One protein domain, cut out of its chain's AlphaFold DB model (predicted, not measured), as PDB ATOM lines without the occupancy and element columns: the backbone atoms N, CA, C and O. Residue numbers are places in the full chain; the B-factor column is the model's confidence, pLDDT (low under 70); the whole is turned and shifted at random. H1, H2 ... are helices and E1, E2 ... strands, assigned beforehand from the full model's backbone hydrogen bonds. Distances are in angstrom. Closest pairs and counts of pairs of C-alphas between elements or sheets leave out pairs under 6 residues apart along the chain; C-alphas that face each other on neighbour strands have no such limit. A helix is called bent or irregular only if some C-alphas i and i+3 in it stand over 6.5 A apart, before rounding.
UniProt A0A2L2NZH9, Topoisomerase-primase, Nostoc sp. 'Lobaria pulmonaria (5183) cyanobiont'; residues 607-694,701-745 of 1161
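This is residues 607 to 694 and 701 to 745 of the 1161 residues of the protein "Topoisomerase-primase" of Nostoc sp. 'Lobaria pulmonaria (5183) cyanobiont' (UniProt A0A2L2NZH9). A strongly twisted wall of six strands, E1 to E6, has the long helix H1 packed across one face; H2 packs on H1, crossing it steeply, and H3 packs on H2, with its residues 743 to 744 coming back to graze the wall. E6 runs on into E7, which pairs with E8 in a small ribbon at one end of the longest axis. The printed part has 133 residues, with three named helices and eight named strands in the order H1, E1 to E8, H2, H3; both sheets are antiparallel, the larger in the order E1 - E2 - E3 - E4 - E5 - E6. The class is mixed, helices and strands. The whole is compact, with a radius of gyration of the C-alphas of 15.0 A and spans of 52 by 39 by 29 A.

H1, residues 607 to 629, is followed by E1, residues 631 to 634, E2, 641 to 646, E3, 650 to 654, E4, 659 to 664, E5, 670 to 676, and E6, 682 to 687. These strands form a meander, each the antiparallel neighbour of the one before, and each successive two are a hairpin. N 633 and O 642 are 2.9 A apart, N 645 and O 652 2.9 A, N 653 and O 661 3.0 A, N 660 and O 674 2.8 A, and N 673 and O 686 2.9 A, within hydrogen-bond range. H1 is on this sheet at a height of 8.2 A, across the strands, at 77 degrees to E2 on the local plane; its closest C-alphas to E2 are Leu 626 and Tyr 645, 5.4 A. E7, residues 689 to 691, and E8, 702 to 704, are antiparallel, with N 690 and O 703 3.0 A apart. H2, residues 708 to 722, touches H1 at residues 614 to 622 alone, closest at the C-alphas of Ala 621 and Ala 718, 5.0 A, in a steep tilt of 67 degrees, only just short of about perpendicular, the same way. H3, residues 734 to 744, touches H2, closest at the C-alphas of Val 717 and Val 741, 6.0 A, at a steep tilt of 50 degrees, opposite ways. H3 is irregular, C-alphas 740 and 743 being 9.7 A apart, and only grazes the larger sheet with residues 743 to 744. Every O i to N i+4 pair is within hydrogen-bond range in H1, against 10 of 11 in H2 and 5 of 7 in H3.

H1 begins at C-alpha 607 (-43.990, 45.210, 22.602) and is 32.9 A long. E4 is 17.5 A and E5 17.2 A long. H2 is 20.6 A long, and H3, 12.7 A, ends at C-alpha 744 (-42.496, 19.174, 20.633).

The C-alphas farthest apart are Ser 694 and Asp 731, 52.0 A. Residues 695 to 700 are not printed, with 9.0 A between C-alphas 694 and 701. The link from H2 to H3 is long, with 11 residues. The mean pLDDT of the printed part is 75.7, and 41 residues are under 70, among them 607 to 611, 633 to 641 and 730 to 740.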
ATOM      1  N   ARG A 607     -44.912  46.353  22.634       44.72
ATOM      2  CA  ARG A 607     -43.990  45.210  22.602       44.72
ATOM      3  C   ARG A 607     -44.167  44.335  23.848       44.72
ATOM      4  O   ARG A 607     -44.515  43.166  23.700       44.72
ATOM      5  N   LYS A 608     -44.118  44.951  25.039       48.03
ATOM      6  CA  LYS A 608     -44.351  44.290  26.340       48.03
ATOM      7  C   LYS A 608     -45.713  43.550  26.382       48.03
ATOM      8  O   LYS A 608     -45.818  42.457  26.933       48.03
ATOM      9  N   ARG A 609     -46.763  44.093  25.738       45.31
ATOM     10  CA  ARG A 609     -48.083  43.430  25.599       45.31
ATOM     11  C   ARG A 609     -48.125  42.266  24.604       45.31
ATOM     12  O   ARG A 609     -48.889  41.328  24.830       45.31
ATOM     13  N   LEU A 610     -47.368  42.328  23.509       55.19
ATOM     14  CA  LEU A 610     -47.289  41.238  22.530       55.19
ATOM     15  C   LEU A 610     -46.607  40.013  23.154       55.19
ATOM     16  O   LEU A 610     -47.152  38.916  23.102       55.19
ATOM     17  N   GLU A 611     -45.480  40.226  23.830       65.75
ATOM     18  CA  GLU A 611     -44.692  39.166  24.472       65.75
ATOM     19  C   GLU A 611     -45.488  38.456  25.581       65.75
ATOM     20  O   GLU A 611     -45.482  37.228  25.658       65.75
ATOM     21  N   ALA A 612     -46.277  39.197  26.369       70.50
ATOM     22  CA  ALA A 612     -47.217  38.616  27.330       70.50
ATOM     23  C   ALA A 612     -48.314  37.756  26.662       70.50
ATOM     24  O   ALA A 612     -48.735  36.740  27.218       70.50
ATOM     25  N   SER A 613     -48.769  38.133  25.460       75.69
ATOM     26  CA  SER A 613     -49.749  37.356  24.695       75.69
ATOM     27  C   SER A 613     -49.142  36.076  24.115       75.69
ATOM     28  O   SER A 613     -49.770  35.022  24.206       75.69
ATOM     29  N   GLU A 614     -47.928  36.143  23.565       77.38
ATOM     30  CA  GLU A 614     -47.165  34.980  23.087       77.38
ATOM     31  C   GLU A 614     -46.874  33.997  24.231       77.38
ATOM     32  O   GLU A 614     -47.131  32.803  24.099       77.38
ATOM     33  N   ASN A 615     -46.427  34.496  25.390       87.56
ATOM     34  CA  ASN A 615     -46.167  33.673  26.574       87.56
ATOM     35  C   ASN A 615     -47.417  32.883  27.000       87.56
ATOM     36  O   ASN A 615     -47.317  31.697  27.312       87.56
ATOM     37  N   LYS A 616     -48.608  33.503  26.937       88.56
ATOM     38  CA  LYS A 616     -49.887  32.824  27.212       88.56
ATOM     39  C   LYS A 616     -50.192  31.697  26.217       88.56
ATOM     40  O   LYS A 616     -50.791  30.695  26.589       88.56
ATOM     41  N   GLN A 617     -49.776  31.840  24.964       86.19
ATOM     42  CA  GLN A 617     -49.996  30.833  23.923       86.19
ATOM     43  C   GLN A 617     -49.028  29.650  24.070       86.19
ATOM     44  O   GLN A 617     -49.459  28.506  23.959       86.19
ATOM     45  N   ILE A 618     -47.763  29.922  24.407       87.31
ATOM     46  CA  ILE A 618     -46.743  28.906  24.713       87.31
ATOM     47  C   ILE A 618     -47.179  28.055  25.915       87.31
ATOM     48  O   ILE A 618     -47.230  26.831  25.813       87.31
ATOM     49  N   ALA A 619     -47.587  28.694  27.017       92.25
ATOM     50  CA  ALA A 619     -48.103  28.007  28.203       92.25
ATOM     51  C   ALA A 619     -49.348  27.146  27.897       92.25
ATOM     52  O   ALA A 619     -49.457  26.016  28.371       92.25
ATOM     53  N   PHE A 620     -50.276  27.640  27.066       93.06
ATOM     54  CA  PHE A 620     -51.473  26.888  26.667       93.06
ATOM     55  C   PHE A 620     -51.144  25.653  25.809       93.06
ATOM     56  O   PHE A 620     -51.686  24.570  26.054       93.06
ATOM     57  N   ALA A 621     -50.233  25.781  24.839       90.50
ATOM     58  CA  ALA A 621     -49.758  24.642  24.052       90.50
ATOM     59  C   ALA A 621     -49.054  23.607  24.943       90.50
ATOM     60  O   ALA A 621     -49.373  22.423  24.868       90.50
ATOM     61  N   ALA A 622     -48.174  24.054  25.844       92.75
ATOM     62  CA  ALA A 622     -47.470  23.195  26.793       92.75
ATOM     63  C   ALA A 622     -48.422  22.426  27.727       92.75
ATOM     64  O   ALA A 622     -48.277  21.215  27.894       92.75
ATOM     65  N   TYR A 623     -49.442  23.099  28.274       93.06
ATOM     66  CA  TYR A 623     -50.512  22.457  29.045       93.06
ATOM     67  C   TYR A 623     -51.269  21.412  28.218       93.06
ATOM     68  O   TYR A 623     -51.508  20.306  28.697       93.06
ATOM     69  N   THR A 624     -51.635  21.733  26.975       89.75
ATOM     70  CA  THR A 624     -52.439  20.835  26.129       89.75
ATOM     71  C   THR A 624     -51.649  19.597  25.693       89.75
ATOM     72  O   THR A 624     -52.194  18.494  25.706       89.75
ATOM     73  N   LEU A 625     -50.354  19.755  25.392       89.25
ATOM     74  CA  LEU A 625     -49.421  18.651  25.142       89.25
ATOM     75  C   LEU A 625     -49.313  17.736  26.368       89.25
ATOM     76  O   LEU A 625     -49.557  16.537  26.258       89.25
ATOM     77  N   LEU A 626     -49.046  18.298  27.553       89.75
ATOM     78  CA  LEU A 626     -48.966  17.534  28.801       89.75
ATOM     79  C   LEU A 626     -50.302  16.858  29.167       89.75
ATOM     80  O   LEU A 626     -50.311  15.747  29.688       89.75
ATOM     81  N   LYS A 627     -51.441  17.492  28.869       88.12
ATOM     82  CA  LYS A 627     -52.776  16.930  29.119       88.12
ATOM     83  C   LYS A 627     -53.092  15.729  28.225       88.12
ATOM     84  O   LYS A 627     -53.802  14.839  28.685       88.12
ATOM     85  N   LYS A 628     -52.586  15.691  26.982       86.88
ATOM     86  CA  LYS A 628     -52.828  14.576  26.045       86.88
ATOM     87  C   LYS A 628     -51.760  13.480  26.092       86.88
ATOM     88  O   LYS A 628     -52.104  12.310  25.983       86.88
ATOM     89  N   TYR A 629     -50.493  13.850  26.250       84.00
ATOM     90  CA  TYR A 629     -49.348  12.939  26.125       84.00
ATOM     91  C   TYR A 629     -48.557  12.751  27.433       84.00
ATOM     92  O   TYR A 629     -47.555  12.044  27.449       84.00
ATOM     93  N   GLY A 630     -48.958  13.410  28.527       83.50
ATOM     94  CA  GLY A 630     -48.265  13.337  29.812       83.50
ATOM     95  C   GLY A 630     -48.632  12.106  30.636       83.50
ATOM     96  O   GLY A 630     -49.802  11.909  30.996       83.50
ATOM     97  N   VAL A 631     -47.617  11.329  31.005       81.88
ATOM     98  CA  VAL A 631     -47.746  10.145  31.866       81.88
ATOM     99  C   VAL A 631     -47.469  10.520  33.325       81.88
ATOM    100  O   VAL A 631     -46.951  11.602  33.615       81.88
ATOM    101  N   GLU A 632     -47.895   9.680  34.263       79.38
ATOM    102  CA  GLU A 632     -47.794   9.961  35.696       79.38
ATOM    103  C   GLU A 632     -46.409   9.603  36.240       79.38
ATOM    104  O   GLU A 632     -45.936   8.480  36.090       79.38
ATOM    105  N   ALA A 633     -45.769  10.567  36.900       68.31
ATOM    106  CA  ALA A 633     -44.498  10.393  37.583       68.31
ATOM    107  C   ALA A 633     -44.715  10.387  39.100       68.31
ATOM    108  O   ALA A 633     -45.444  11.217  39.654       68.31
ATOM    109  N   LYS A 634     -44.050   9.449  39.776       59.88
ATOM    110  CA  LYS A 634     -43.962   9.384  41.237       59.88
ATOM    111  C   LYS A 634     -42.578   9.890  41.627       59.88
ATOM    112  O   LYS A 634     -41.594   9.212  41.350       59.88
ATOM    113  N   ASP A 635     -42.503  11.069  42.237       55.16
ATOM    114  CA  ASP A 635     -41.243  11.576  42.779       55.16
ATOM    115  C   ASP A 635     -40.833  10.745  44.003       55.16
ATOM    116  O   ASP A 635     -41.549  10.692  45.002       55.16
ATOM    117  N   GLU A 636     -39.655  10.120  43.962       49.41
ATOM    118  CA  GLU A 636     -39.154   9.296  45.077       49.41
ATOM    119  C   GLU A 636     -38.834  10.119  46.341       49.41
ATOM    120  O   GLU A 636     -38.639   9.556  47.418       49.41
ATOM    121  N   GLN A 637     -38.796  11.453  46.229       52.28
ATOM    122  CA  GLN A 637     -38.485  12.376  47.327       52.28
ATOM    123  C   GLN A 637     -39.669  13.243  47.789       52.28
ATOM    124  O   GLN A 637     -39.571  13.866  48.846       52.28
ATOM    125  N   GLN A 638     -40.783  13.305  47.045       51.94
ATOM    126  CA  GLN A 638     -41.959  14.111  47.409       51.94
ATOM    127  C   GLN A 638     -43.256  13.354  47.094       51.94
ATOM    128  O   GLN A 638     -43.461  12.880  45.982       51.94
ATOM    129  N   GLN A 639     -44.154  13.241  48.082       46.81
ATOM    130  CA  GLN A 639     -45.390  12.441  48.009       46.81
ATOM    131  C   GLN A 639     -46.509  13.117  47.187       46.81
ATOM    132  O   GLN A 639     -47.636  13.289  47.648       46.81
ATOM    133  N   THR A 640     -46.192  13.499  45.952       50.12
ATOM    134  CA  THR A 640     -47.081  14.190  45.012       50.12
ATOM    135  C   THR A 640     -47.038  13.516  43.645       50.12
ATOM    136  O   THR A 640     -45.988  13.452  43.014       50.12
ATOM    137  N   SER A 641     -48.186  13.039  43.163       57.69
ATOM    138  CA  SER A 641     -48.341  12.491  41.811       57.69
ATOM    139  C   SER A 641     -48.377  13.621  40.777       57.69
ATOM    140  O   SER A 641     -49.408  14.281  40.613       57.69
ATOM    141  N   GLY A 642     -47.254  13.859  40.101       72.69
ATOM    142  CA  GLY A 642     -47.153  14.807  38.990       72.69
ATOM    143  C   GLY A 642     -47.395  14.129  37.640       72.69
ATOM    144  O   GLY A 642     -47.280  12.912  37.509       72.69
ATOM    145  N   LYS A 643     -47.683  14.920  36.601       83.50
ATOM    146  CA  LYS A 643     -47.589  14.460  35.204       83.50
ATOM    147  C   LYS A 643     -46.343  15.027  34.539       83.50
ATOM    148  O   LYS A 643     -46.039  16.209  34.705       83.50
ATOM    149  N   ILE A 644     -45.674  14.200  33.742       88.00
ATOM    150  CA  ILE A 644     -44.517  14.572  32.929       88.00
ATOM    151  C   ILE A 644     -44.761  14.207  31.464       88.00
ATOM    152  O   ILE A 644     -45.301  13.150  31.148       88.00
ATOM    153  N   TYR A 645     -44.354  15.092  30.560       88.38
ATOM    154  CA  TYR A 645     -44.319  14.839  29.126       88.38
ATOM    155  C   TYR A 645     -42.898  15.052  28.619       88.38
ATOM    156  O   TYR A 645     -42.332  16.139  28.756       88.38
ATOM    157  N   HIS A 646     -42.334  14.007  28.020       85.75
ATOM    158  CA  HIS A 646     -41.074  14.080  27.299       85.75
ATOM    159  C   HIS A 646     -41.365  14.245  25.811       85.75
ATOM    160  O   HIS A 646     -41.880  13.333  25.163       85.75
ATOM    161  N   ALA A 647     -41.000  15.402  25.272       82.44
ATOM    162  CA  ALA A 647     -40.926  15.612  23.840       82.44
ATOM    163  C   ALA A 647     -39.535  15.229  23.302       82.44
ATOM    164  O   ALA A 647     -38.607  14.925  24.063       82.44
ATOM    165  N   ASP A 648     -39.357  15.278  21.984       72.81
ATOM    166  CA  ASP A 648     -38.046  15.061  21.371       72.81
ATOM    167  C   ASP A 648     -37.017  16.132  21.792       72.81
ATOM    168  O   ASP A 648     -35.915  15.759  22.195       72.81
ATOM    169  N   ALA A 649     -37.381  17.422  21.837       74.62
ATOM    170  CA  ALA A 649     -36.472  18.508  22.253       74.62
ATOM    171  C   ALA A 649     -36.702  19.089  23.672       74.62
ATOM    172  O   ALA A 649     -35.818  19.754  24.217       74.62
ATOM    173  N   PHE A 650     -37.856  18.835  24.301       86.62
ATOM    174  CA  PHE A 650     -38.281  19.510  25.542       86.62
ATOM    175  C   PHE A 650     -38.842  18.543  26.594       86.62
ATOM    176  O   PHE A 650     -39.231  17.416  26.286       86.62
ATOM    177  N   VAL A 651     -38.933  19.004  27.841       88.81
ATOM    178  CA  VAL A 651     -39.626  18.315  28.938       88.81
ATOM    179  C   VAL A 651     -40.636  19.271  29.565       88.81
ATOM    180  O   VAL A 651     -40.303  20.415  29.866       88.81
ATOM    181  N   ILE A 652     -41.869  18.811  29.768       92.75
ATOM    182  CA  ILE A 652     -42.944  19.588  30.395       92.75
ATOM    183  C   ILE A 652     -43.374  18.861  31.669       92.75
ATOM    184  O   ILE A 652     -43.704  17.677  31.615       92.75
ATOM    185  N   LYS A 653     -43.344  19.545  32.819       90.81
ATOM    186  CA  LYS A 653     -43.612  18.957  34.145       90.81
ATOM    187  C   LYS A 653     -44.769  19.684  34.833       90.81
ATOM    188  O   LYS A 653     -44.791  20.913  34.849       90.81
ATOM    189  N   ASN A 654     -45.706  18.948  35.429       89.38
ATOM    190  CA  ASN A 654     -46.605  19.457  36.470       89.38
ATOM    191  C   ASN A 654     -45.973  19.175  37.840       89.38
ATOM    192  O   ASN A 654     -45.617  18.038  38.129       89.38
ATOM    193  N   HIS A 655     -45.854  20.209  38.671       81.69
ATOM    194  CA  HIS A 655     -45.181  20.170  39.980       81.69
ATOM    195  C   HIS A 655     -46.185  20.011  41.134       81.69
ATOM    196  O   HIS A 655     -46.000  20.570  42.214       81.69
ATOM    197  N   GLY A 656     -47.295  19.316  40.876       67.31
ATOM    198  CA  GLY A 656     -48.462  19.279  41.748       67.31
ATOM    199  C   GLY A 656     -49.410  20.468  41.544       67.31
ATOM    200  O   GLY A 656     -49.023  21.558  41.112       67.31
ATOM    201  N   ALA A 657     -50.683  20.237  41.878       69.69
ATOM    202  CA  ALA A 657     -51.777  21.199  41.746       69.69
ATOM    203  C   ALA A 657     -51.807  21.879  40.357       69.69
ATOM    204  O   ALA A 657     -51.810  21.198  39.331       69.69
ATOM    205  N   ASP A 658     -51.853  23.210  40.321       84.56
ATOM    206  CA  ASP A 658     -52.002  24.013  39.110       84.56
ATOM    207  C   ASP A 658     -50.669  24.483  38.503       84.56
ATOM    208  O   ASP A 658     -50.706  25.248  37.544       84.56
ATOM    209  N   LYS A 659     -49.502  24.071  39.027       90.12
ATOM    210  CA  LYS A 659     -48.184  24.601  38.624       90.12
ATOM    211  C   LYS A 659     -47.489  23.729  37.572       90.12
ATOM    212  O   LYS A 659     -47.352  22.517  37.731       90.12
ATOM    213  N   TYR A 660     -46.944  24.374  36.542       92.69
ATOM    214  CA  TYR A 660     -46.269  23.743  35.408       92.69
ATOM    215  C   TYR A 660     -44.929  24.417  35.083       92.69
ATOM    216  O   TYR A 660     -44.751  25.613  35.336       92.69
ATOM    217  N   SER A 661     -44.002  23.673  34.471       92.94
ATOM    218  CA  SER A 661     -42.813  24.247  33.830       92.94
ATOM    219  C   SER A 661     -42.414  23.556  32.526       92.94
ATOM    220  O   SER A 661     -42.819  22.423  32.256       92.94
ATOM    221  N   ILE A 662     -41.651  24.284  31.709       93.19
ATOM    222  CA  ILE A 662     -41.040  23.835  30.455       93.19
ATOM    223  C   ILE A 662     -39.523  23.913  30.634       93.19
ATOM    224  O   ILE A 662     -39.007  25.004  30.887       93.19
ATOM    225  N   SER A 663     -38.821  22.797  30.443       90.06
ATOM    226  CA  SER A 663     -37.356  22.728  30.368       90.06
ATOM    227  C   SER A 663     -36.895  22.254  28.989       90.06
ATOM    228  O   SER A 663     -37.602  21.508  28.301       90.06
ATOM    229  N   ARG A 664     -35.686  22.651  28.591       86.50
ATOM    230  CA  ARG A 664     -34.983  22.066  27.441       86.50
ATOM    231  C   ARG A 664     -34.416  20.693  27.831       86.50
ATOM    232  O   ARG A 664     -33.993  20.490  28.961       86.50
ATOM    233  N   ARG A 665     -34.471  19.707  26.926       80.12
ATOM    234  CA  ARG A 665     -34.231  18.289  27.280       80.12
ATOM    235  C   ARG A 665     -32.753  17.879  27.385       80.12
ATOM    236  O   ARG A 665     -32.478  16.828  27.954       80.12
ATOM    237  N   HIS A 666     -31.813  18.639  26.817       74.06
ATOM    238  CA  HIS A 666     -30.395  18.242  26.779       74.06
ATOM    239  C   HIS A 666     -29.533  18.834  27.906       74.06
ATOM    240  O   HIS A 666     -28.416  18.377  28.118       74.06
ATOM    241  N   ASP A 667     -30.026  19.866  28.591       75.56
ATOM    242  CA  ASP A 667     -29.356  20.610  29.668       75.56
ATOM    243  C   ASP A 667     -30.261  20.804  30.908       75.56
ATOM    244  O   ASP A 667     -29.841  21.419  31.884       75.56
ATOM    245  N   ASP A 668     -31.504  20.297  30.864       76.56
ATOM    246  CA  ASP A 668     -32.579  20.451  31.862       76.56
ATOM    247  C   ASP A 668     -32.931  21.909  32.248       76.56
ATOM    248  O   ASP A 668     -33.729  22.143  33.165       76.56
ATOM    249  N   VAL A 669     -32.423  22.907  31.508       82.81
ATOM    250  CA  VAL A 669     -32.615  24.336  31.805       82.81
ATOM    251  C   VAL A 669     -34.098  24.689  31.747       82.81
ATOM    252  O   VAL A 669     -34.737  24.582  30.698       82.81
ATOM    253  N   GLU A 670     -34.653  25.141  32.876       89.81
ATOM    254  CA  GLU A 670     -36.026  25.642  32.948       89.81
ATOM    255  C   GLU A 670     -36.141  26.951  32.155       89.81
ATOM    256  O   GLU A 670     -35.416  27.914  32.402       89.81
ATOM    257  N   LEU A 671     -37.072  26.990  31.203       89.38
ATOM    258  CA  LEU A 671     -37.284  28.086  30.253       89.38
ATOM    259  C   LEU A 671     -38.462  28.987  30.660       89.38
ATOM    260  O   LEU A 671     -38.441  30.204  30.457       89.38
ATOM    261  N   MET A 672     -39.517  28.375  31.206       92.62
ATOM    262  CA  MET A 672     -40.766  29.036  31.590       92.62
ATOM    263  C   MET A 672     -41.478  28.247  32.694       92.62
ATOM    264  O   MET A 672     -41.620  27.030  32.592       92.62
ATOM    265  N   THR A 673     -42.030  28.951  33.683       93.19
ATOM    266  CA  THR A 673     -43.045  28.426  34.614       93.19
ATOM    267  C   THR A 673     -44.386  29.113  34.390       93.19
ATOM    268  O   THR A 673     -44.444  30.271  33.973       93.19
ATOM    269  N   PHE A 674     -45.484  28.410  34.657       94.44
ATOM    270  CA  PHE A 674     -46.839  28.960  34.592       94.44
ATOM    271  C   PHE A 674     -47.796  28.191  35.510       94.44
ATOM    272  O   PHE A 674     -47.460  27.119  36.013       94.44
ATOM    273  N   GLN A 675     -48.998  28.730  35.713       91.81
ATOM    274  CA  GLN A 675     -50.122  27.999  36.300       91.81
ATOM    275  C   GLN A 675     -51.223  27.756  35.263       91.81
ATOM    276  O   GLN A 675     -51.364  28.549  34.330       91.81
ATOM    277  N   ALA A 676     -51.997  26.681  35.415       89.19
ATOM    278  CA  ALA A 676     -53.147  26.366  34.565       89.19
ATOM    279  C   ALA A 676     -54.273  25.680  35.351       89.19
ATOM    280  O   ALA A 676     -54.024  24.749  36.115       89.19
ATOM    281  N   ASP A 677     -55.519  26.101  35.132       83.75
ATOM    282  CA  ASP A 677     -56.680  25.465  35.763       83.75
ATOM    283  C   ASP A 677     -57.103  24.142  35.077       83.75
ATOM    284  O   ASP A 677     -56.558  23.700  34.059       83.75
ATOM    285  N   LYS A 678     -58.141  23.499  35.624       70.38
ATOM    286  CA  LYS A 678     -58.736  22.266  35.069       70.38
ATOM    287  C   LYS A 678     -59.364  22.431  33.670       70.38
ATOM    288  O   LYS A 678     -59.588  21.433  32.981       70.38
ATOM    289  N   TRP A 679     -59.631  23.667  33.247       71.75
ATOM    290  CA  TRP A 679     -60.237  24.019  31.961       71.75
ATOM    291  C   TRP A 679     -59.203  24.433  30.897       71.75
ATOM    292  O   TRP A 679     -59.522  24.424  29.712       71.75
ATOM    293  N   GLY A 680     -57.960  24.730  31.292       68.69
ATOM    294  CA  GLY A 680     -56.873  25.181  30.416       68.69
ATOM    295  C   GLY A 680     -56.624  26.693  30.427       68.69
ATOM    296  O   GLY A 680     -55.879  27.199  29.585       68.69
ATOM    297  N   HIS A 681     -57.201  27.441  31.372       83.19
ATOM    298  CA  HIS A 681     -56.867  28.850  31.565       83.19
ATOM    299  C   HIS A 681     -55.479  28.981  32.193       83.19
ATOM    300  O   HIS A 681     -55.301  28.768  33.391       83.19
ATOM    301  N   VAL A 682     -54.497  29.365  31.378       87.00
ATOM    302  CA  VAL A 682     -53.121  29.605  31.832       87.00
ATOM    303  C   VAL A 682     -52.906  31.029  32.362       87.00
ATOM    304  O   VAL A 682     -53.408  32.006  31.791       87.00
ATOM    305  N   GLY A 683     -52.132  31.148  33.442       82.94
ATOM    306  CA  GLY A 683     -51.835  32.383  34.172       82.94
ATOM    307  C   GLY A 683     -50.498  32.318  34.925       82.94
ATOM    308  O   GLY A 683     -49.756  31.349  34.789       82.94
ATOM    309  N   ASN A 684     -50.168  33.377  35.678       85.88
ATOM    310  CA  ASN A 684     -48.950  33.501  36.506       85.88
ATOM    311  C   ASN A 684     -47.646  33.038  35.823       85.88
ATOM    312  O   ASN A 684     -46.787  32.395  36.424       85.88
ATOM    313  N   ILE A 685     -47.516  33.391  34.542       89.50
ATOM    314  CA  ILE A 685     -46.425  32.968  33.665       89.50
ATOM    315  C   ILE A 685     -45.162  33.767  33.985       89.50
ATOM    316  O   ILE A 685     -45.185  35.000  33.962       89.50
ATOM    317  N   LYS A 686     -44.054  33.069  34.230       89.88
ATOM    318  CA  LYS A 686     -42.725  33.645  34.449       89.88
ATOM    319  C   LYS A 686     -41.746  33.028  33.457       89.88
ATOM    320  O   LYS A 686     -41.737  31.817  33.254       89.88
ATOM    321  N   LEU A 687     -40.933  33.875  32.835       86.56
ATOM    322  CA  LEU A 687     -39.784  33.438  32.048       86.56
ATOM    323  C   LEU A 687     -38.578  33.306  32.973       86.56
ATOM    324  O   LEU A 687     -38.379  34.165  33.836       86.56
ATOM    325  N   SER A 688     -37.782  32.264  32.767       84.81
ATOM    326  CA  SER A 688     -36.484  32.141  33.422       84.81
ATOM    327  C   SER A 688     -35.505  33.155  32.842       84.81
ATOM    328  O   SER A 688     -35.541  33.453  31.641       84.81
ATOM    329  N   TYR A 689     -34.636  33.669  33.703       79.88
ATOM    330  CA  TYR A 689     -33.594  34.614  33.342       79.88
ATOM    331  C   TYR A 689     -32.279  34.262  34.036       79.88
ATOM    332  O   TYR A 689     -32.289  33.730  35.148       79.88
ATOM    333  N   THR A 690     -31.167  34.620  33.404       73.50
ATOM    334  CA  THR A 690     -29.839  34.641  34.027       73.50
ATOM    335  C   THR A 690     -29.523  36.079  34.445       73.50
ATOM    336  O   THR A 690     -29.788  37.023  33.695       73.50
ATOM    337  N   GLU A 691     -29.006  36.256  35.660       56.94
ATOM    338  CA  GLU A 691     -28.502  37.543  36.155       56.94
ATOM    339  C   GLU A 691     -26.997  37.623  35.871       56.94
ATOM    340  O   GLU A 691     -26.273  36.661  36.122       56.94
ATOM    341  N   ILE A 692     -26.540  38.747  35.316       56.56
ATOM    342  CA  ILE A 692     -25.128  38.983  34.985       56.56
ATOM    343  C   ILE A 692     -24.530  39.863  36.091       56.56
ATOM    344  O   ILE A 692     -24.977  40.995  36.289       56.56
ATOM    345  N   GLU A 693     -23.550  39.346  36.834       46.62
ATOM    346  CA  GLU A 693     -22.903  40.072  37.935       46.62
ATOM    347  C   GLU A 693     -21.881  41.095  37.412       46.62
ATOM    348  O   GLU A 693     -20.733  40.758  37.138       46.62
ATOM    349  N   SER A 694     -22.288  42.364  37.305       44.66
ATOM    350  CA  SER A 694     -21.407  43.477  36.932       44.66
ATOM    351  C   SER A 694     -21.184  44.462  38.090       44.66
ATOM    352  O   SER A 694     -22.083  45.189  38.522       44.66
ATOM    353  N   GLU A 701     -28.467  43.983  33.794       48.75
ATOM    354  CA  GLU A 701     -29.331  43.423  32.754       48.75
ATOM    355  C   GLU A 701     -29.713  41.962  33.058       48.75
ATOM    356  O   GLU A 701     -28.971  41.213  33.694       48.75
ATOM    357  N   LYS A 702     -30.904  41.552  32.600       54.28
ATOM    358  CA  LYS A 702     -31.434  40.192  32.780       54.28
ATOM    359  C   LYS A 702     -31.735  39.563  31.430       54.28
ATOM    360  O   LYS A 702     -32.671  39.981  30.745       54.28
ATOM    361  N   GLN A 703     -30.960  38.549  31.062       65.88
ATOM    362  CA  GLN A 703     -31.140  37.820  29.810       65.88
ATOM    363  C   GLN A 703     -32.224  36.748  29.969       65.88
ATOM    364  O   GLN A 703     -32.290  36.088  30.997       65.88
ATOM    365  N   ILE A 704     -33.085  36.580  28.961       74.25
ATOM    366  CA  ILE A 704     -34.181  35.593  28.953       74.25
ATOM    367  C   ILE A 704     -33.684  34.257  28.382       74.25
ATOM    368  O   ILE A 704     -33.086  34.236  27.307       74.25
ATOM    369  N   ASN A 705     -34.000  33.144  29.053       78.06
ATOM    370  CA  ASN A 705     -33.402  31.832  28.749       78.06
ATOM    371  C   ASN A 705     -34.069  31.077  27.580       78.06
ATOM    372  O   ASN A 705     -33.460  30.162  27.022       78.06
ATOM    373  N   ILE A 706     -35.310  31.430  27.212       77.19
ATOM    374  CA  ILE A 706     -36.033  30.809  26.088       77.19
ATOM    375  C   ILE A 706     -35.705  31.503  24.760       77.19
ATOM    376  O   ILE A 706     -35.977  32.693  24.572       77.19
ATOM    377  N   LEU A 707     -35.154  30.751  23.810       72.81
ATOM    378  CA  LEU A 707     -34.705  31.275  22.524       72.81
ATOM    379  C   LEU A 707     -35.890  31.564  21.580       72.81
ATOM    380  O   LEU A 707     -36.911  30.870  21.626       72.81
ATOM    381  N   PRO A 708     -35.771  32.531  20.646       62.69
ATOM    382  CA  PRO A 708     -36.839  32.852  19.694       62.69
ATOM    383  C   PRO A 708     -37.321  31.666  18.844       62.69
ATOM    384  O   PRO A 708     -38.501  31.605  18.509       62.69
ATOM    385  N   ILE A 709     -36.433  30.719  18.524       54.47
ATOM    386  CA  ILE A 709     -36.783  29.505  17.772       54.47
ATOM    387  C   ILE A 709     -37.608  28.522  18.618       54.47
ATOM    388  O   ILE A 709     -38.615  28.005  18.148       54.47
ATOM    389  N   GLU A 710     -37.265  28.351  19.897       67.81
ATOM    390  CA  GLU A 710     -38.002  27.492  20.835       67.81
ATOM    391  C   GLU A 710     -39.419  28.030  21.068       67.81
ATOM    392  O   GLU A 710     -40.389  27.275  21.060       67.81
ATOM    393  N   ARG A 711     -39.562  29.359  21.184       80.75
ATOM    394  CA  ARG A 711     -40.874  30.024  21.239       80.75
ATOM    395  C   ARG A 711     -41.731  29.693  20.015       80.75
ATOM    396  O   ARG A 711     -42.933  29.478  20.164       80.75
ATOM    397  N   GLN A 712     -41.133  29.655  18.823       63.50
ATOM    398  CA  GLN A 712     -41.857  29.436  17.571       63.50
ATOM    399  C   GLN A 712     -42.467  28.030  17.485       63.50
ATOM    400  O   GLN A 712     -43.612  27.906  17.054       63.50
ATOM    401  N   GLU A 713     -41.763  26.995  17.951       72.00
ATOM    402  CA  GLU A 713     -42.253  25.606  17.964       72.00
ATOM    403  C   GLU A 713     -43.556  25.471  18.774       72.00
ATOM    404  O   GLU A 713     -44.565  24.970  18.275       72.00
ATOM    405  N   PHE A 714     -43.590  26.015  19.997       81.12
ATOM    406  CA  PHE A 714     -44.804  26.027  20.822       81.12
ATOM    407  C   PHE A 714     -45.916  26.922  20.245       81.12
ATOM    408  O   PHE A 714     -47.099  26.601  20.389       81.12
ATOM    409  N   LEU A 715     -45.573  28.031  19.577       74.69
ATOM    410  CA  LEU A 715     -46.559  28.920  18.947       74.69
ATOM    411  C   LEU A 715     -47.246  28.275  17.733       74.69
ATOM    412  O   LEU A 715     -48.449  28.473  17.560       74.69
ATOM    413  N   LEU A 716     -46.541  27.454  16.944       69.12
ATOM    414  CA  LEU A 716     -47.140  26.683  15.844       69.12
ATOM    415  C   LEU A 716     -48.214  25.709  16.356       69.12
ATOM    416  O   LEU A 716     -49.317  25.658  15.806       69.12
ATOM    417  N   VAL A 717     -47.939  25.006  17.460       75.19
ATOM    418  CA  VAL A 717     -48.927  24.132  18.120       75.19
ATOM    419  C   VAL A 717     -50.086  24.945  18.704       75.19
ATOM    420  O   VAL A 717     -51.246  24.550  18.571       75.19
ATOM    421  N   ALA A 718     -49.817  26.117  19.287       80.19
ATOM    422  CA  ALA A 718     -50.869  27.006  19.780       80.19
ATOM    423  C   ALA A 718     -51.803  27.498  18.655       80.19
ATOM    424  O   ALA A 718     -53.013  27.568  18.861       80.19
ATOM    425  N   ASP A 719     -51.277  27.827  17.471       71.81
ATOM    426  CA  ASP A 719     -52.086  28.218  16.307       71.81
ATOM    427  C   ASP A 719     -52.865  27.041  15.701       71.81
ATOM    428  O   ASP A 719     -54.020  27.217  15.303       71.81
ATOM    429  N   TYR A 720     -52.295  25.832  15.702       76.94
ATOM    430  CA  TYR A 720     -53.017  24.617  15.321       76.94
ATOM    431  C   TYR A 720     -54.237  24.378  16.228       76.94
ATOM    432  O   TYR A 720     -55.345  24.173  15.729       76.94
ATOM    433  N   LEU A 721     -54.059  24.488  17.551       82.06
ATOM    434  CA  LEU A 721     -55.133  24.342  18.541       82.06
ATOM    435  C   LEU A 721     -56.212  25.431  18.396       82.06
ATOM    436  O   LEU A 721     -57.405  25.123  18.375       82.06
ATOM    437  N   LYS A 722     -55.821  26.704  18.215       77.75
ATOM    438  CA  LYS A 722     -56.759  27.825  17.965       77.75
ATOM    439  C   LYS A 722     -57.626  27.632  16.719       77.75
ATOM    440  O   LYS A 722     -58.704  28.217  16.641       77.75
ATOM    441  N   ALA A 723     -57.176  26.839  15.746       74.06
ATOM    442  CA  ALA A 723     -57.956  26.512  14.554       74.06
ATOM    443  C   ALA A 723     -59.097  25.504  14.820       74.06
ATOM    444  O   ALA A 723     -59.751  25.079  13.868       74.06
ATOM    445  N   GLY A 724     -59.336  25.116  16.081       77.19
ATOM    446  CA  GLY A 724     -60.367  24.150  16.466       77.19
ATOM    447  C   GLY A 724     -59.986  22.704  16.145       77.19
ATOM    448  O   GLY A 724     -60.866  21.878  15.926       77.19
ATOM    449  N   LYS A 725     -58.682  22.410  16.058       77.94
ATOM    450  CA  LYS A 725     -58.154  21.082  15.737       77.94
ATOM    451  C   LYS A 725     -57.583  20.420  16.982       77.94
ATOM    452  O   LYS A 725     -56.813  21.036  17.716       77.94
ATOM    453  N   GLU A 726     -57.906  19.149  17.176       84.25
ATOM    454  CA  GLU A 726     -57.284  18.328  18.211       84.25
ATOM    455  C   GLU A 726     -55.914  17.809  17.764       84.25
ATOM    456  O   GLU A 726     -55.706  17.490  16.592       84.25
ATOM    457  N   LEU A 727     -54.982  17.696  18.713       84.69
ATOM    458  CA  LEU A 727     -53.713  16.991  18.508       84.69
ATOM    459  C   LEU A 727     -53.983  15.513  18.129       84.69
ATOM    460  O   LEU A 727     -54.974  14.963  18.616       84.69
ATOM    461  N   PRO A 728     -53.125  14.836  17.340       79.00
ATOM    462  CA  PRO A 728     -53.266  13.400  17.054       79.00
ATOM    463  C   PRO A 728     -53.234  12.518  18.319       79.00
ATOM    464  O   PRO A 728     -52.810  12.965  19.385       79.00
ATOM    465  N   SER A 729     -53.698  11.269  18.243       76.06
ATOM    466  CA  SER A 729     -53.378  10.247  19.256       76.06
ATOM    467  C   SER A 729     -51.924   9.780  19.142       76.06
ATOM    468  O   SER A 729     -51.276   9.996  18.119       76.06
ATOM    469  N   VAL A 730     -51.419   9.109  20.180       67.06
ATOM    470  CA  VAL A 730     -50.093   8.458  20.156       67.06
ATOM    471  C   VAL A 730     -50.108   7.219  19.246       67.06
ATOM    472  O   VAL A 730     -49.095   6.875  18.649       67.06
ATOM    473  N   ASP A 731     -51.279   6.598  19.089       58.34
ATOM    474  CA  ASP A 731     -51.555   5.427  18.239       58.34
ATOM    475  C   ASP A 731     -51.736   5.789  16.752       58.34
ATOM    476  O   ASP A 731     -51.991   4.922  15.916       58.34
ATOM    477  N   GLU A 732     -51.652   7.077  16.410       63.59
ATOM    478  CA  GLU A 732     -51.695   7.538  15.026       63.59
ATOM    479  C   GLU A 732     -50.306   7.527  14.373       63.59
ATOM    480  O   GLU A 732     -49.272   7.517  15.033       63.59
ATOM    481  N   ASP A 733     -50.288   7.567  13.039       62.88
ATOM    482  CA  ASP A 733     -49.068   7.597  12.230       62.88
ATOM    483  C   ASP A 733     -48.057   8.656  12.744       62.88
ATOM    484  O   ASP A 733     -48.379   9.852  12.729       62.88
ATOM    485  N   PRO A 734     -46.820   8.273  13.126       62.38
ATOM    486  CA  PRO A 734     -45.780   9.203  13.573       62.38
ATOM    487  C   PRO A 734     -45.505  10.359  12.596       62.38
ATOM    488  O   PRO A 734     -45.111  11.446  13.020       62.38
ATOM    489  N   ARG A 735     -45.772  10.179  11.292       63.38
ATOM    490  CA  ARG A 735     -45.684  11.247  10.278       63.38
ATOM    491  C   ARG A 735     -46.754  12.309  10.511       63.38
ATOM    492  O   ARG A 735     -46.471  13.503  10.418       63.38
ATOM    493  N   LYS A 736     -47.975  11.882  10.848       67.19
ATOM    494  CA  LYS A 736     -49.088  12.772  11.198       67.19
ATOM    495  C   LYS A 736     -48.804  13.494  12.516       67.19
ATOM    496  O   LYS A 736     -48.998  14.706  12.561       67.19
ATOM    497  N   ILE A 737     -48.267  12.797  13.521       66.00
ATOM    498  CA  ILE A 737     -47.805  13.395  14.785       66.00
ATOM    499  C   ILE A 737     -46.780  14.512  14.507       66.00
ATOM    500  O   ILE A 737     -47.080  15.682  14.752       66.00
ATOM    501  N   ALA A 738     -45.628  14.202  13.901       64.31
ATOM    502  CA  ALA A 738     -44.577  15.198  13.661       64.31
ATOM    503  C   ALA A 738     -45.023  16.368  12.769       64.31
ATOM    504  O   ALA A 738     -44.628  17.509  13.010       64.31
ATOM    505  N   SER A 739     -45.903  16.125  11.789       66.75
ATOM    506  CA  SER A 739     -46.457  17.192  10.938       66.75
ATOM    507  C   SER A 739     -47.342  18.208  11.680       66.75
ATOM    508  O   SER A 739     -47.610  19.283  11.143       66.75
ATOM    509  N   VAL A 740     -47.799  17.881  12.896       68.56
ATOM    510  CA  VAL A 740     -48.645  18.742  13.741       68.56
ATOM    511  C   VAL A 740     -47.885  19.317  14.939       68.56
ATOM    512  O   VAL A 740     -48.141  20.463  15.306       68.56
ATOM    513  N   VAL A 741     -46.972  18.552  15.550       71.56
ATOM    514  CA  VAL A 741     -46.279  18.942  16.797       71.56
ATOM    515  C   VAL A 741     -44.761  19.141  16.682       71.56
ATOM    516  O   VAL A 741     -44.143  19.496  17.677       71.56
ATOM    517  N   GLY A 742     -44.140  19.016  15.502       74.69
ATOM    518  CA  GLY A 742     -42.750  19.464  15.279       74.69
ATOM    519  C   GLY A 742     -41.747  18.907  16.300       74.69
ATOM    520  O   GLY A 742     -41.861  17.753  16.713       74.69
ATOM    521  N   SER A 743     -40.795  19.712  16.779       69.69
ATOM    522  CA  SER A 743     -39.835  19.270  17.814       69.69
ATOM    523  C   SER A 743     -40.453  19.044  19.209       69.69
ATOM    524  O   SER A 743     -39.821  18.424  20.070       69.69
ATOM    525  N   VAL A 744     -41.704  19.479  19.426       78.38
ATOM    526  CA  VAL A 744     -42.496  19.174  20.633       78.38
ATOM    527  C   VAL A 744     -43.330  17.883  20.494       78.38
ATOM    528  O   VAL A 744     -44.210  17.633  21.319       78.38
ATOM    529  N   SER A 745     -43.039  17.042  19.487       79.88
ATOM    530  CA  SER A 745     -43.568  15.671  19.333       79.88
ATOM    531  C   SER A 745     -43.157  14.738  20.480       79.88
ATOM    532  O   SER A 745     -42.082  14.949  21.046       79.88
TER     533      SER A 745